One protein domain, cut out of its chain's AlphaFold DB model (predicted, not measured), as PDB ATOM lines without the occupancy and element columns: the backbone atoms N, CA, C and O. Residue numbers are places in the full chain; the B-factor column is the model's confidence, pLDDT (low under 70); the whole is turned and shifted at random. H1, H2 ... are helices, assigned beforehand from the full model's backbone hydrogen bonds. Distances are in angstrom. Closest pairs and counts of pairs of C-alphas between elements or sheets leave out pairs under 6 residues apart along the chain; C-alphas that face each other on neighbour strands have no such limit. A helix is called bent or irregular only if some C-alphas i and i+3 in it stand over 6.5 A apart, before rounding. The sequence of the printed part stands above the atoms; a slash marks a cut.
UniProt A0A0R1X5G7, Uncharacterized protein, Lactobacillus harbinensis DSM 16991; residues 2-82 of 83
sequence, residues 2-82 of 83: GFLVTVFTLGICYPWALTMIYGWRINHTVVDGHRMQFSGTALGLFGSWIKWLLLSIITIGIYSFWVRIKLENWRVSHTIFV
ATOM      1  N   GLY A   2     190.228 149.958 174.449       76.31
ATOM      2  CA  GLY A   2     189.657 149.462 175.724       76.31
ATOM      3  C   GLY A   2     189.604 150.440 176.914       76.31
ATOM      4  O   GLY A   2     188.786 150.259 177.813       76.31
ATOM      5  N   PHE A   3     190.427 151.495 176.918       74.94
ATOM      6  CA  PHE A   3     190.478 152.468 178.020       74.94
ATOM      7  C   PHE A   3     189.187 153.290 178.157       74.94
ATOM      8  O   PHE A   3     188.674 153.483 179.252       74.94
ATOM      9  N   LEU A   4     188.603 153.718 177.034       76.25
ATOM     10  CA  LEU A   4     187.322 154.429 177.042       76.25
ATOM     11  C   LEU A   4     186.215 153.538 177.607       76.25
ATOM     12  O   LEU A   4     185.513 153.943 178.526       76.25
ATOM     13  N   VAL A   5     186.110 152.299 177.124       77.88
ATOM     14  CA  VAL A   5     185.078 151.354 177.576       77.88
ATOM     15  C   VAL A   5     185.171 151.108 179.082       77.88
ATOM     16  O   VAL A   5     184.161 151.183 179.769       77.88
ATOM     17  N   THR A   6     186.373 150.906 179.622       80.12
ATOM     18  CA  THR A   6     186.565 150.688 181.066       80.12
ATOM     19  C   THR A   6     186.209 151.916 181.909       80.12
ATOM     20  O   THR A   6     185.545 151.760 182.932       80.12
ATOM     21  N   VAL A   7     186.552 153.132 181.470       77.31
ATOM     22  CA  VAL A   7     186.167 154.381 182.159       77.31
ATOM     23  C   VAL A   7     184.652 154.593 182.133       77.31
ATOM     24  O   VAL A   7     184.056 154.920 183.161       77.31
ATOM     25  N   PHE A   8     184.012 154.362 180.987       75.06
ATOM     26  CA  PHE A   8     182.560 154.464 180.853       75.06
ATOM     27  C   PHE A   8     181.837 153.412 181.709       75.06
ATOM     28  O   PHE A   8     180.910 153.756 182.443       75.06
ATOM     29  N   THR A   9     182.291 152.156 181.691       80.00
ATOM     30  CA  THR A   9     181.733 151.077 182.518       80.00
ATOM     31  C   THR A   9     181.892 151.367 184.011       80.00
ATOM     32  O   THR A   9     180.920 151.251 184.756       80.00
ATOM     33  N   LEU A  10     183.074 151.797 184.459       76.56
ATOM     34  CA  LEU A  10     183.310 152.132 185.867       76.56
ATOM     35  C   LEU A  10     182.491 153.354 186.312       76.56
ATOM     36  O   LEU A  10     181.913 153.332 187.399       76.56
ATOM     37  N   GLY A  11     182.365 154.381 185.466       76.44
ATOM     38  CA  GLY A  11     181.571 155.578 185.759       76.44
ATOM     39  C   GLY A  11     180.064 155.315 185.872       76.44
ATOM     40  O   GLY A  11     179.383 155.965 186.670       76.44
ATOM     41  N   ILE A  12     179.541 154.351 185.105       74.56
ATOM     42  CA  ILE A  12     178.132 153.924 185.154       74.56
ATOM     43  C   ILE A  12     177.880 152.954 186.319       74.56
ATOM     44  O   ILE A  12     176.800 152.969 186.907       74.56
ATOM     45  N   CYS A  13     178.872 152.145 186.702       77.19
ATOM     46  CA  CYS A  13     178.750 151.199 187.815       77.19
ATOM     47  C   CYS A  13     178.793 151.896 189.190       77.19
ATOM     48  O   CYS A  13     178.103 151.492 190.126       77.19
ATOM     49  N   TYR A  14     179.538 153.000 189.303       76.19
ATOM     50  CA  TYR A  14     179.686 153.794 190.529       76.19
ATOM     51  C   TYR A  14     178.363 154.222 191.218       76.19
ATOM     52  O   TYR A  14     178.203 153.953 192.413       76.19
ATOM     53  N   PRO A  15     177.380 154.845 190.535       74.06
ATOM     54  CA  PRO A  15     176.093 155.222 191.140       74.06
ATOM     55  C   PRO A  15     175.248 154.015 191.554       74.06
ATOM     56  O   PRO A  15     174.522 154.074 192.548       74.06
ATOM     57  N   TRP A  16     175.330 152.923 190.794       71.38
ATOM     58  CA  TRP A  16     174.569 151.712 191.058       71.38
ATOM     59  C   TRP A  16     175.089 151.031 192.326       71.38
ATOM     60  O   TRP A  16     174.318 150.763 193.244       71.38
ATOM     61  N   ALA A  17     176.413 150.901 192.453       78.12
ATOM     62  CA  ALA A  17     177.052 150.424 193.675       78.12
ATOM     63  C   ALA A  17     176.713 151.312 194.886       78.12
ATOM     64  O   ALA A  17     176.336 150.802 195.938       78.12
ATOM     65  N   LEU A  18     176.774 152.641 194.732       74.38
ATOM     66  CA  LEU A  18     176.413 153.589 195.790       74.38
ATOM     67  C   LEU A  18     174.964 153.414 196.257       74.38
ATOM     68  O   LEU A  18     174.729 153.291 197.456       74.38
ATOM     69  N   THR A  19     173.994 153.382 195.341       71.19
ATOM     70  CA  THR A  19     172.571 153.210 195.701       71.19
ATOM     71  C   THR A  19     172.287 151.863 196.348       71.19
ATOM     72  O   THR A  19     171.529 151.814 197.313       71.19
ATOM     73  N   MET A  20     172.934 150.792 195.887       70.88
ATOM     74  CA  MET A  20     172.791 149.461 196.473       70.88
ATOM     75  C   MET A  20     173.381 149.405 197.891       70.88
ATOM     76  O   MET A  20     172.747 148.869 198.796       70.88
ATOM     77  N   ILE A  21     174.537 150.040 198.116       75.88
ATOM     78  CA  ILE A  21     175.149 150.172 199.448       75.88
ATOM     79  C   ILE A  21     174.286 151.044 200.370       75.88
ATOM     80  O   ILE A  21     174.117 150.692 201.537       75.88
ATOM     81  N   TYR A  22     173.718 152.153 199.877       70.56
ATOM     82  CA  TYR A  22     172.813 152.996 200.671       70.56
ATOM     83  C   TYR A  22     171.529 152.256 201.041       70.56
ATOM     84  O   TYR A  22     171.155 152.263 202.210       70.56
ATOM     85  N   GLY A  23     170.896 151.568 200.087       67.19
ATOM     86  CA  GLY A  23     169.714 150.747 200.343       67.19
ATOM     87  C   GLY A  23     169.999 149.631 201.346       67.19
ATOM     88  O   GLY A  23     169.254 149.480 202.310       67.19
ATOM     89  N   TRP A  24     171.113 148.910 201.183       68.50
ATOM     90  CA  TRP A  24     171.523 147.847 202.105       68.50
ATOM     91  C   TRP A  24     171.810 148.377 203.514       68.50
ATOM     92  O   TRP A  24     171.314 147.824 204.494       68.50
ATOM     93  N   ARG A  25     172.549 149.492 203.625       65.62
ATOM     94  CA  ARG A  25     172.876 150.107 204.917       65.62
ATOM     95  C   ARG A  25     171.616 150.596 205.627       65.62
ATOM     96  O   ARG A  25     171.472 150.291 206.804       65.62
ATOM     97  N   ILE A  26     170.709 151.292 204.934       64.75
ATOM     98  CA  ILE A  26     169.485 151.848 205.536       64.75
ATOM     99  C   ILE A  26     168.505 150.741 205.939       64.75
ATOM    100  O   ILE A  26     167.936 150.802 207.021       64.75
ATOM    101  N   ASN A  27     168.359 149.683 205.135       63.19
ATOM    102  CA  ASN A  27     167.485 148.558 205.488       63.19
ATOM    103  C   ASN A  27     167.945 147.835 206.773       63.19
ATOM    104  O   ASN A  27     167.112 147.339 207.529       63.19
ATOM    105  N   HIS A  28     169.257 147.824 207.038       62.84
ATOM    106  CA  HIS A  28     169.860 147.227 208.233       62.84
ATOM    107  C   HIS A  28     170.152 148.216 209.378       62.84
ATOM    108  O   HIS A  28     170.597 147.773 210.437       62.84
ATOM    109  N   THR A  29     169.907 149.524 209.219       57.31
ATOM    110  CA  THR A  29     170.047 150.495 210.319       57.31
ATOM    111  C   THR A  29     168.683 150.872 210.878       57.31
ATOM    112  O   THR A  29     167.883 151.546 210.238       57.31
ATOM    113  N   VAL A  30     168.433 150.444 212.114       55.56
ATOM    114  CA  VAL A  30     167.333 150.943 212.942       55.56
ATOM    115  C   VAL A  30     167.917 152.047 213.816       55.56
ATOM    116  O   VAL A  30     168.855 151.795 214.568       55.56
ATOM    117  N   VAL A  31     167.403 153.266 213.695       58.75
ATOM    118  CA  VAL A  31     167.796 154.382 214.561       58.75
ATOM    119  C   VAL A  31     166.593 154.723 215.417       58.75
ATOM    120  O   VAL A  31     165.502 154.939 214.900       58.75
ATOM    121  N   ASP A  32     166.809 154.729 216.728       54.78
ATOM    122  CA  ASP A  32     165.847 155.212 217.721       54.78
ATOM    123  C   ASP A  32     164.487 154.483 217.739       54.78
ATOM    124  O   ASP A  32     163.451 155.064 218.029       54.78
ATOM    125  N   GLY A  33     164.457 153.188 217.398       61.06
ATOM    126  CA  GLY A  33     163.223 152.380 217.400       61.06
ATOM    127  C   GLY A  33     162.287 152.614 216.204       61.06
ATOM    128  O   GLY A  33     161.367 151.823 215.994       61.06
ATOM    129  N   HIS A  34     162.566 153.613 215.362       54.59
ATOM    130  CA  HIS A  34     161.826 153.898 214.134       54.59
ATOM    131  C   HIS A  34     162.567 153.330 212.910       54.59
ATOM    132  O   HIS A  34     163.775 153.506 212.724       54.59
ATOM    133  N   ARG A  35     161.850 152.597 212.047       56.06
ATOM    134  CA  ARG A  35     162.423 152.055 210.802       56.06
ATOM    135  C   ARG A  35     162.521 153.186 209.783       56.06
ATOM    136  O   ARG A  35     161.502 153.653 209.283       56.06
ATOM    137  N   MET A  36     163.736 153.597 209.432       57.16
ATOM    138  CA  MET A  36     163.930 154.508 208.306       57.16
ATOM    139  C   MET A  36     163.593 153.783 207.001       57.16
ATOM    140  O   MET A  36     164.192 152.756 206.678       57.16
ATOM    141  N   GLN A  37     162.642 154.313 206.234       57.97
ATOM    142  CA  GLN A  37     162.377 153.839 204.879       57.97
ATOM    143  C   GLN A  37     163.072 154.757 203.880       57.97
ATOM    144  O   GLN A  37     162.707 155.915 203.697       57.97
ATOM    145  N   PHE A  38     164.077 154.218 203.197       59.97
ATOM    146  CA  PHE A  38     164.647 154.872 202.031       59.97
ATOM    147  C   PHE A  38     163.776 154.557 200.816       59.97
ATOM    148  O   PHE A  38     163.846 153.457 200.270       59.97
ATOM    149  N   SER A  39     162.966 155.519 200.371       61.12
ATOM    150  CA  SER A  39     162.175 155.401 199.133       61.12
ATOM    151  C   SER A  39     162.999 155.786 197.890       61.12
ATOM    152  O   SER A  39     162.485 156.205 196.855       61.12
ATOM    153  N   GLY A  40     164.328 155.705 197.984       61.28
ATOM    154  CA  GLY A  40     165.223 156.001 196.876       61.28
ATOM    155  C   GLY A  40     165.374 154.798 195.948       61.28
ATOM    156  O   GLY A  40     166.217 153.936 196.181       61.28
ATOM    157  N   THR A  41     164.600 154.750 194.863       64.75
ATOM    158  CA  THR A  41     164.743 153.709 193.832       64.75
ATOM    159  C   THR A  41     166.054 153.886 193.060       64.75
ATOM    160  O   THR A  41     166.302 154.945 192.476       64.75
ATOM    161  N   ALA A  42     166.867 152.826 192.975       60.19
ATOM    162  CA  ALA A  42     168.142 152.826 192.244       60.19
ATOM    163  C   ALA A  42     167.995 153.267 190.772       60.19
ATOM    164  O   ALA A  42     168.820 154.024 190.262       60.19
ATOM    165  N   LEU A  43     166.899 152.874 190.111       60.34
ATOM    166  CA  LEU A  43     166.556 153.298 188.744       60.34
ATOM    167  C   LEU A  43     166.302 154.813 188.621       60.34
ATOM    168  O   LEU A  43     166.658 155.412 187.606       60.34
ATOM    169  N   GLY A  44     165.748 155.450 189.659       70.06
ATOM    170  CA  GLY A  44     165.502 156.896 189.682       70.06
ATOM    171  C   GLY A  44     166.797 157.707 189.768       70.06
ATOM    172  O   GLY A  44     166.966 158.699 189.051       70.06
ATOM    173  N   LEU A  45     167.757 157.245 190.581       73.19
ATOM    174  CA  LEU A  45     169.085 157.856 190.626       73.19
ATOM    175  C   LEU A  45     169.848 157.628 189.315       73.19
ATOM    176  O   LEU A  45     170.484 158.549 188.808       73.19
ATOM    177  N   PHE A  46     169.761 156.424 188.746       73.81
ATOM    178  CA  PHE A  46     170.487 156.048 187.533       73.81
ATOM    179  C   PHE A  46     170.132 156.946 186.338       73.81
ATOM    180  O   PHE A  46     171.023 157.442 185.643       73.81
ATOM    181  N   GLY A  47     168.842 157.249 186.152       76.25
ATOM    182  CA  GLY A  47     168.384 158.161 185.100       76.25
ATOM    183  C   GLY A  47     168.877 159.606 185.267       76.25
ATOM    184  O   GLY A  47     169.141 160.288 184.278       76.25
ATOM    185  N   SER A  48     169.044 160.085 186.503       79.94
ATOM    186  CA  SER A  48     169.620 161.415 186.766       79.94
ATOM    187  C   SER A  48     171.146 161.412 186.649       79.94
ATOM    188  O   SER A  48     171.731 162.366 186.135       79.94
ATOM    189  N   TRP A  49     171.786 160.316 187.056       80.31
ATOM    190  CA  TRP A  49     173.230 160.146 186.988       80.31
ATOM    191  C   TRP A  49     173.743 160.107 185.554       80.31
ATOM    192  O   TRP A  49     174.741 160.758 185.267       80.31
ATOM    193  N   ILE A  50     173.053 159.419 184.634       80.94
ATOM    194  CA  ILE A  50     173.477 159.367 183.224       80.94
ATOM    195  C   ILE A  50     173.546 160.776 182.613       80.94
ATOM    196  O   ILE A  50     174.480 161.089 181.878       80.94
ATOM    197  N   LYS A  51     172.604 161.662 182.985       82.00
ATOM    198  CA  LYS A  51     172.586 163.065 182.547       82.00
ATOM    199  C   LYS A  51     173.804 163.806 183.088       82.00
ATOM    200  O   LYS A  51     174.467 164.528 182.354       82.00
ATOM    201  N   TRP A  52     174.127 163.608 184.362       84.88
ATOM    202  CA  TRP A  52     175.301 164.212 184.988       84.88
ATOM    203  C   TRP A  52     176.622 163.693 184.420       84.88
ATOM    204  O   TRP A  52     177.548 164.478 184.241       84.88
ATOM    205  N   LEU A  53     176.695 162.401 184.101       80.69
ATOM    206  CA  LEU A  53     177.857 161.760 183.491       80.69
ATOM    207  C   LEU A  53     178.087 162.323 182.080       80.69
ATOM    208  O   LEU A  53     179.201 162.732 181.762       80.69
ATOM    209  N   LEU A  54     177.019 162.463 181.284       83.00
ATOM    210  CA  LEU A  54     177.058 163.113 179.972       83.00
ATOM    211  C   LEU A  54     177.558 164.567 180.073       83.00
ATOM    212  O   LEU A  54     178.493 164.939 179.365       83.00
ATOM    213  N   LEU A  55     176.998 165.370 180.990       84.94
ATOM    214  CA  LEU A  55     177.462 166.746 181.225       84.94
ATOM    215  C   LEU A  55     178.924 166.792 181.690       84.94
ATOM    216  O   LEU A  55     179.680 167.666 181.267       84.94
ATOM    217  N   SER A  56     179.340 165.851 182.538       82.56
ATOM    218  CA  SER A  56     180.718 165.762 183.021       82.56
ATOM    219  C   SER A  56     181.693 165.421 181.899       82.56
ATOM    220  O   SER A  56     182.790 165.958 181.891       82.56
ATOM    221  N   ILE A  57     181.319 164.579 180.937       82.31
ATOM    222  CA  ILE A  57     182.184 164.266 179.788       82.31
ATOM    223  C   ILE A  57     182.324 165.481 178.866       82.31
ATOM    224  O   ILE A  57     183.436 165.816 178.468       82.31
ATOM    225  N   ILE A  58     181.218 166.176 178.578       82.69
ATOM    226  CA  ILE A  58     181.209 167.364 177.704       82.69
ATOM    227  C   ILE A  58     182.040 168.507 178.305       82.69
ATOM    228  O   ILE A  58     182.722 169.227 177.583       82.69
ATOM    229  N   THR A  59     182.014 168.661 179.629       84.94
ATOM    230  CA  THR A  59     182.739 169.721 180.354       84.94
ATOM    231  C   THR A  59     184.141 169.307 180.815       84.94
ATOM    232  O   THR A  59     184.717 169.972 181.675       84.94
ATOM    233  N   ILE A  60     184.696 168.208 180.282       82.50
ATOM    234  CA  ILE A  60     186.043 167.701 180.625       82.50
ATOM    235  C   ILE A  60     186.197 167.496 182.151       82.50
ATOM    236  O   ILE A  60     187.194 167.830 182.779       82.50
ATOM    237  N   GLY A  61     185.162 166.960 182.791       75.12
ATOM    238  CA  GLY A  61     185.177 166.567 184.200       75.12
ATOM    239  C   GLY A  61     184.838 167.671 185.203       75.12
ATOM    240  O   GLY A  61     184.642 167.354 186.376       75.12
ATOM    241  N   ILE A  62     184.689 168.932 184.787       81.88
ATOM    242  CA  ILE A  62     184.396 170.055 185.701       81.88
ATOM    243  C   ILE A  62     183.042 169.870 186.406       81.88
ATOM    244  O   ILE A  62     182.901 170.157 187.595       81.88
ATOM    245  N   TYR A  63     182.049 169.311 185.711       81.44
ATOM    246  CA  TYR A  63     180.714 169.111 186.280       81.44
ATOM    247  C   TYR A  63     180.664 168.059 187.404       81.44
ATOM    248  O   TYR A  63     179.696 168.031 188.165       81.44
ATOM    249  N   SER A  64     181.703 167.225 187.561       74.94
ATOM    250  CA  SER A  64     181.791 166.196 188.613       74.94
ATOM    251  C   SER A  64     181.653 166.765 190.034       74.94
ATOM    252  O   SER A  64     181.091 166.106 190.913       74.94
ATOM    253  N   PHE A  65     182.066 168.018 190.249       82.81
ATOM    254  CA  PHE A  65     181.883 168.718 191.521       82.81
ATOM    255  C   PHE A  65     180.394 168.934 191.846       82.81
ATOM    256  O   PHE A  65     179.944 168.697 192.968       82.81
ATOM    257  N   TRP A  66     179.594 169.284 190.836       83.44
ATOM    258  CA  TRP A  66     178.154 169.503 190.980       83.44
ATOM    259  C   TRP A  66     177.387 168.199 191.229       83.44
ATOM    260  O   TRP A  66     176.390 168.167 191.957       83.44
ATOM    261  N   VAL A  67     177.869 167.098 190.649       80.81
ATOM    262  CA  VAL A  67     177.286 165.759 190.812       80.81
ATOM    263  C   VAL A  67     177.229 165.342 192.278       80.81
ATOM    264  O   VAL A  67     176.213 164.812 192.722       80.81
ATOM    265  N   ARG A  68     178.284 165.627 193.049       76.62
ATOM    266  CA  ARG A  68     178.356 165.306 194.485       76.62
ATOM    267  C   ARG A  68     177.261 166.031 195.272       76.62
ATOM    268  O   ARG A  68     176.547 165.393 196.040       76.62
ATOM    269  N   ILE A  69     177.070 167.325 195.005       82.94
ATOM    270  CA  ILE A  69     176.052 168.159 195.665       82.94
ATOM    271  C   ILE A  69     174.636 167.701 195.298       82.94
ATOM    272  O   ILE A  69     173.756 167.625 196.159       82.94
ATOM    273  N   LYS A  70     174.384 167.370 194.026       79.94
ATOM    274  CA  LYS A  70     173.062 166.868 193.624       79.94
ATOM    275  C   LYS A  70     172.776 165.458 194.136       79.94
ATOM    276  O   LYS A  70     171.624 165.169 194.445       79.94
ATOM    277  N   LEU A  71     173.794 164.605 194.251       80.25
ATOM    278  CA  LEU A  71     173.665 163.283 194.866       80.25
ATOM    279  C   LEU A  71     173.257 163.402 196.339       80.25
ATOM    280  O   LEU A  71     172.394 162.656 196.797       80.25
ATOM    281  N   GLU A  72     173.854 164.346 197.065       77.75
ATOM    282  CA  GLU A  72     173.529 164.596 198.469       77.75
ATOM    283  C   GLU A  72     172.115 165.160 198.638       77.75
ATOM    284  O   GLU A  72     171.333 164.612 199.412       77.75
ATOM    285  N   ASN A  73     171.730 166.152 197.827       79.88
ATOM    286  CA  ASN A  73     170.352 166.658 197.801       79.88
ATOM    287  C   ASN A  73     169.331 165.561 197.474       79.88
ATOM    288  O   ASN A  73     168.280 165.479 198.108       79.88
ATOM    289  N   TRP A  74     169.638 164.685 196.511       79.56
ATOM    290  CA  TRP A  74     168.764 163.559 196.190       79.56
ATOM    291  C   TRP A  74     168.638 162.591 197.367       79.56
ATOM    292  O   TRP A  74     167.526 162.168 197.680       79.56
ATOM    293  N   ARG A  75     169.751 162.277 198.051       71.69
ATOM    294  CA  ARG A  75     169.752 161.402 199.232       71.69
ATOM    295  C   ARG A  75     168.872 161.970 200.340       71.69
ATOM    296  O   ARG A  75     168.053 161.233 200.882       71.69
ATOM    297  N   VAL A  76     169.025 163.257 200.652       73.69
ATOM    298  CA  VAL A  76     168.220 163.938 201.677       73.69
ATOM    299  C   VAL A  76     166.741 163.934 201.286       73.69
ATOM    300  O   VAL A  76     165.906 163.541 202.090       73.69
ATOM    301  N   SER A  77     166.415 164.253 200.030       73.75
ATOM    302  CA  SER A  77     165.026 164.281 199.551       73.75
ATOM    303  C   SER A  77     164.324 162.915 199.557       73.75
ATOM    304  O   SER A  77     163.097 162.886 199.560       73.75
ATOM    305  N   HIS A  78     165.062 161.799 199.515       68.69
ATOM    306  CA  HIS A  78     164.498 160.438 199.496       68.69
ATOM    307  C   HIS A  78     164.630 159.703 200.840       68.69
ATOM    308  O   HIS A  78     164.294 158.520 200.933       68.69
ATOM    309  N   THR A  79     165.112 160.390 201.879       65.69
ATOM    310  CA  THR A  79     165.149 159.867 203.247       65.69
ATOM    311  C   THR A  79     163.968 160.456 204.006       65.69
ATOM    312  O   THR A  79     163.989 161.624 204.383       65.69
ATOM    313  N   ILE A  80     162.923 159.655 204.200       62.16
ATOM    314  CA  ILE A  80     161.741 160.035 204.979       62.16
ATOM    315  C   ILE A  80     161.835 159.379 206.357       62.16
ATOM    316  O   ILE A  80     161.995 158.161 206.466       62.16
ATOM    317  N   PHE A  81     161.741 160.194 207.408       56.91
ATOM    318  CA  PHE A  81     161.578 159.707 208.772       56.91
ATOM    319  C   PHE A  81     160.125 159.275 208.947       56.91
ATOM    320  O   PHE A  81     159.211 160.093 208.858       56.91
ATOM    321  N   VAL A  82     159.913 157.976 209.138       55.94
ATOM    322  CA  VAL A  82     158.597 157.437 209.482       55.94
ATOM    323  C   VAL A  82     158.406 157.691 210.980       55.94
ATOM    324  O   VAL A  82     159.073 157.046 211.786       55.94
TER     325      VAL A  82
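AT A GLANCE: This is residues 2 to 82 of the 83 residues of an uncharacterized protein of Lactobacillus harbinensis DSM 16991 (UniProt A0A0R1X5G7). Three helices fold back and forth in a loose rod: the long H1, then H2 folding back along part of it, then H3 folding back along H2, with H1 and H3 apart. The first residues of H1, 2 to 7, stick out free, and near the other end of the rod the long loop of residues 29 to 41 turns round at Gly 33 and is tied by a short pairing to the tail after H3. The printed part has 81 residues, with three named helices in the order H1, H2, H3 and no named strand, and its class is all helix. It is loose, with a radius of gyration of the C-alphas of 14.7 A, and spans 48 by 23 by 17 A.

IN THESE COORDINATES: Find C-alpha 2 at (189.657, 149.462, 175.724); from there H1, residues 2 to 28, runs 38.1 A to C-alpha 28 at (169.860, 147.227, 208.233). H1 is neither bent nor irregular, but only just: C-alphas 12 and 15 are 6.5 A apart. Go on to Ala 42, where H2, residues 42 to 58, begins and runs 24.4 A to Ile 58. Then look at Ser 64, where H3, residues 64 to 77, begins; it runs 20.1 A to C-alpha 77 at (165.026, 164.281, 199.551).

HOW THE PARTS SIT: Look first at H1 and H2, a helical hairpin. H1 touches H2 with residues 11 to 20 alone, and their closest C-alphas, those of Thr 19 and Ala 42, are 5.6 A apart. Their lines stand at a shallow tilt of 34 degrees, only just short of steep, and they run opposite ways. Next, H2 and H3 form a second helical hairpin and touch, their closest C-alphas being those of Ser 56 and Ser 64 at 5.7 A. They run opposite ways at a shallow tilt of 19 degrees. H1 and H3 are apart. In the backbones, the O i to N i+4 pairs within hydrogen-bond range are 21 of 23 in H1, 11 of 13 in H2 and 8 of 10 in H3. Outside the helices, residues 30 to 31 pair antiparallel with 34 to 35, and residues 37 to 38 with 79 to 80.

THE WHOLE: The two C-alphas farthest apart are those of Gly 2 and Gly 33, 49.4 A. The printed part has no cut. The link from H1 to H2, 13 residues, is long, and the link from H2 to H3, 5 residues, is tight. The mean pLDDT of the printed part is 72.5; look for values under 70 at residues 23 to 43 and 78 to 82 of this model.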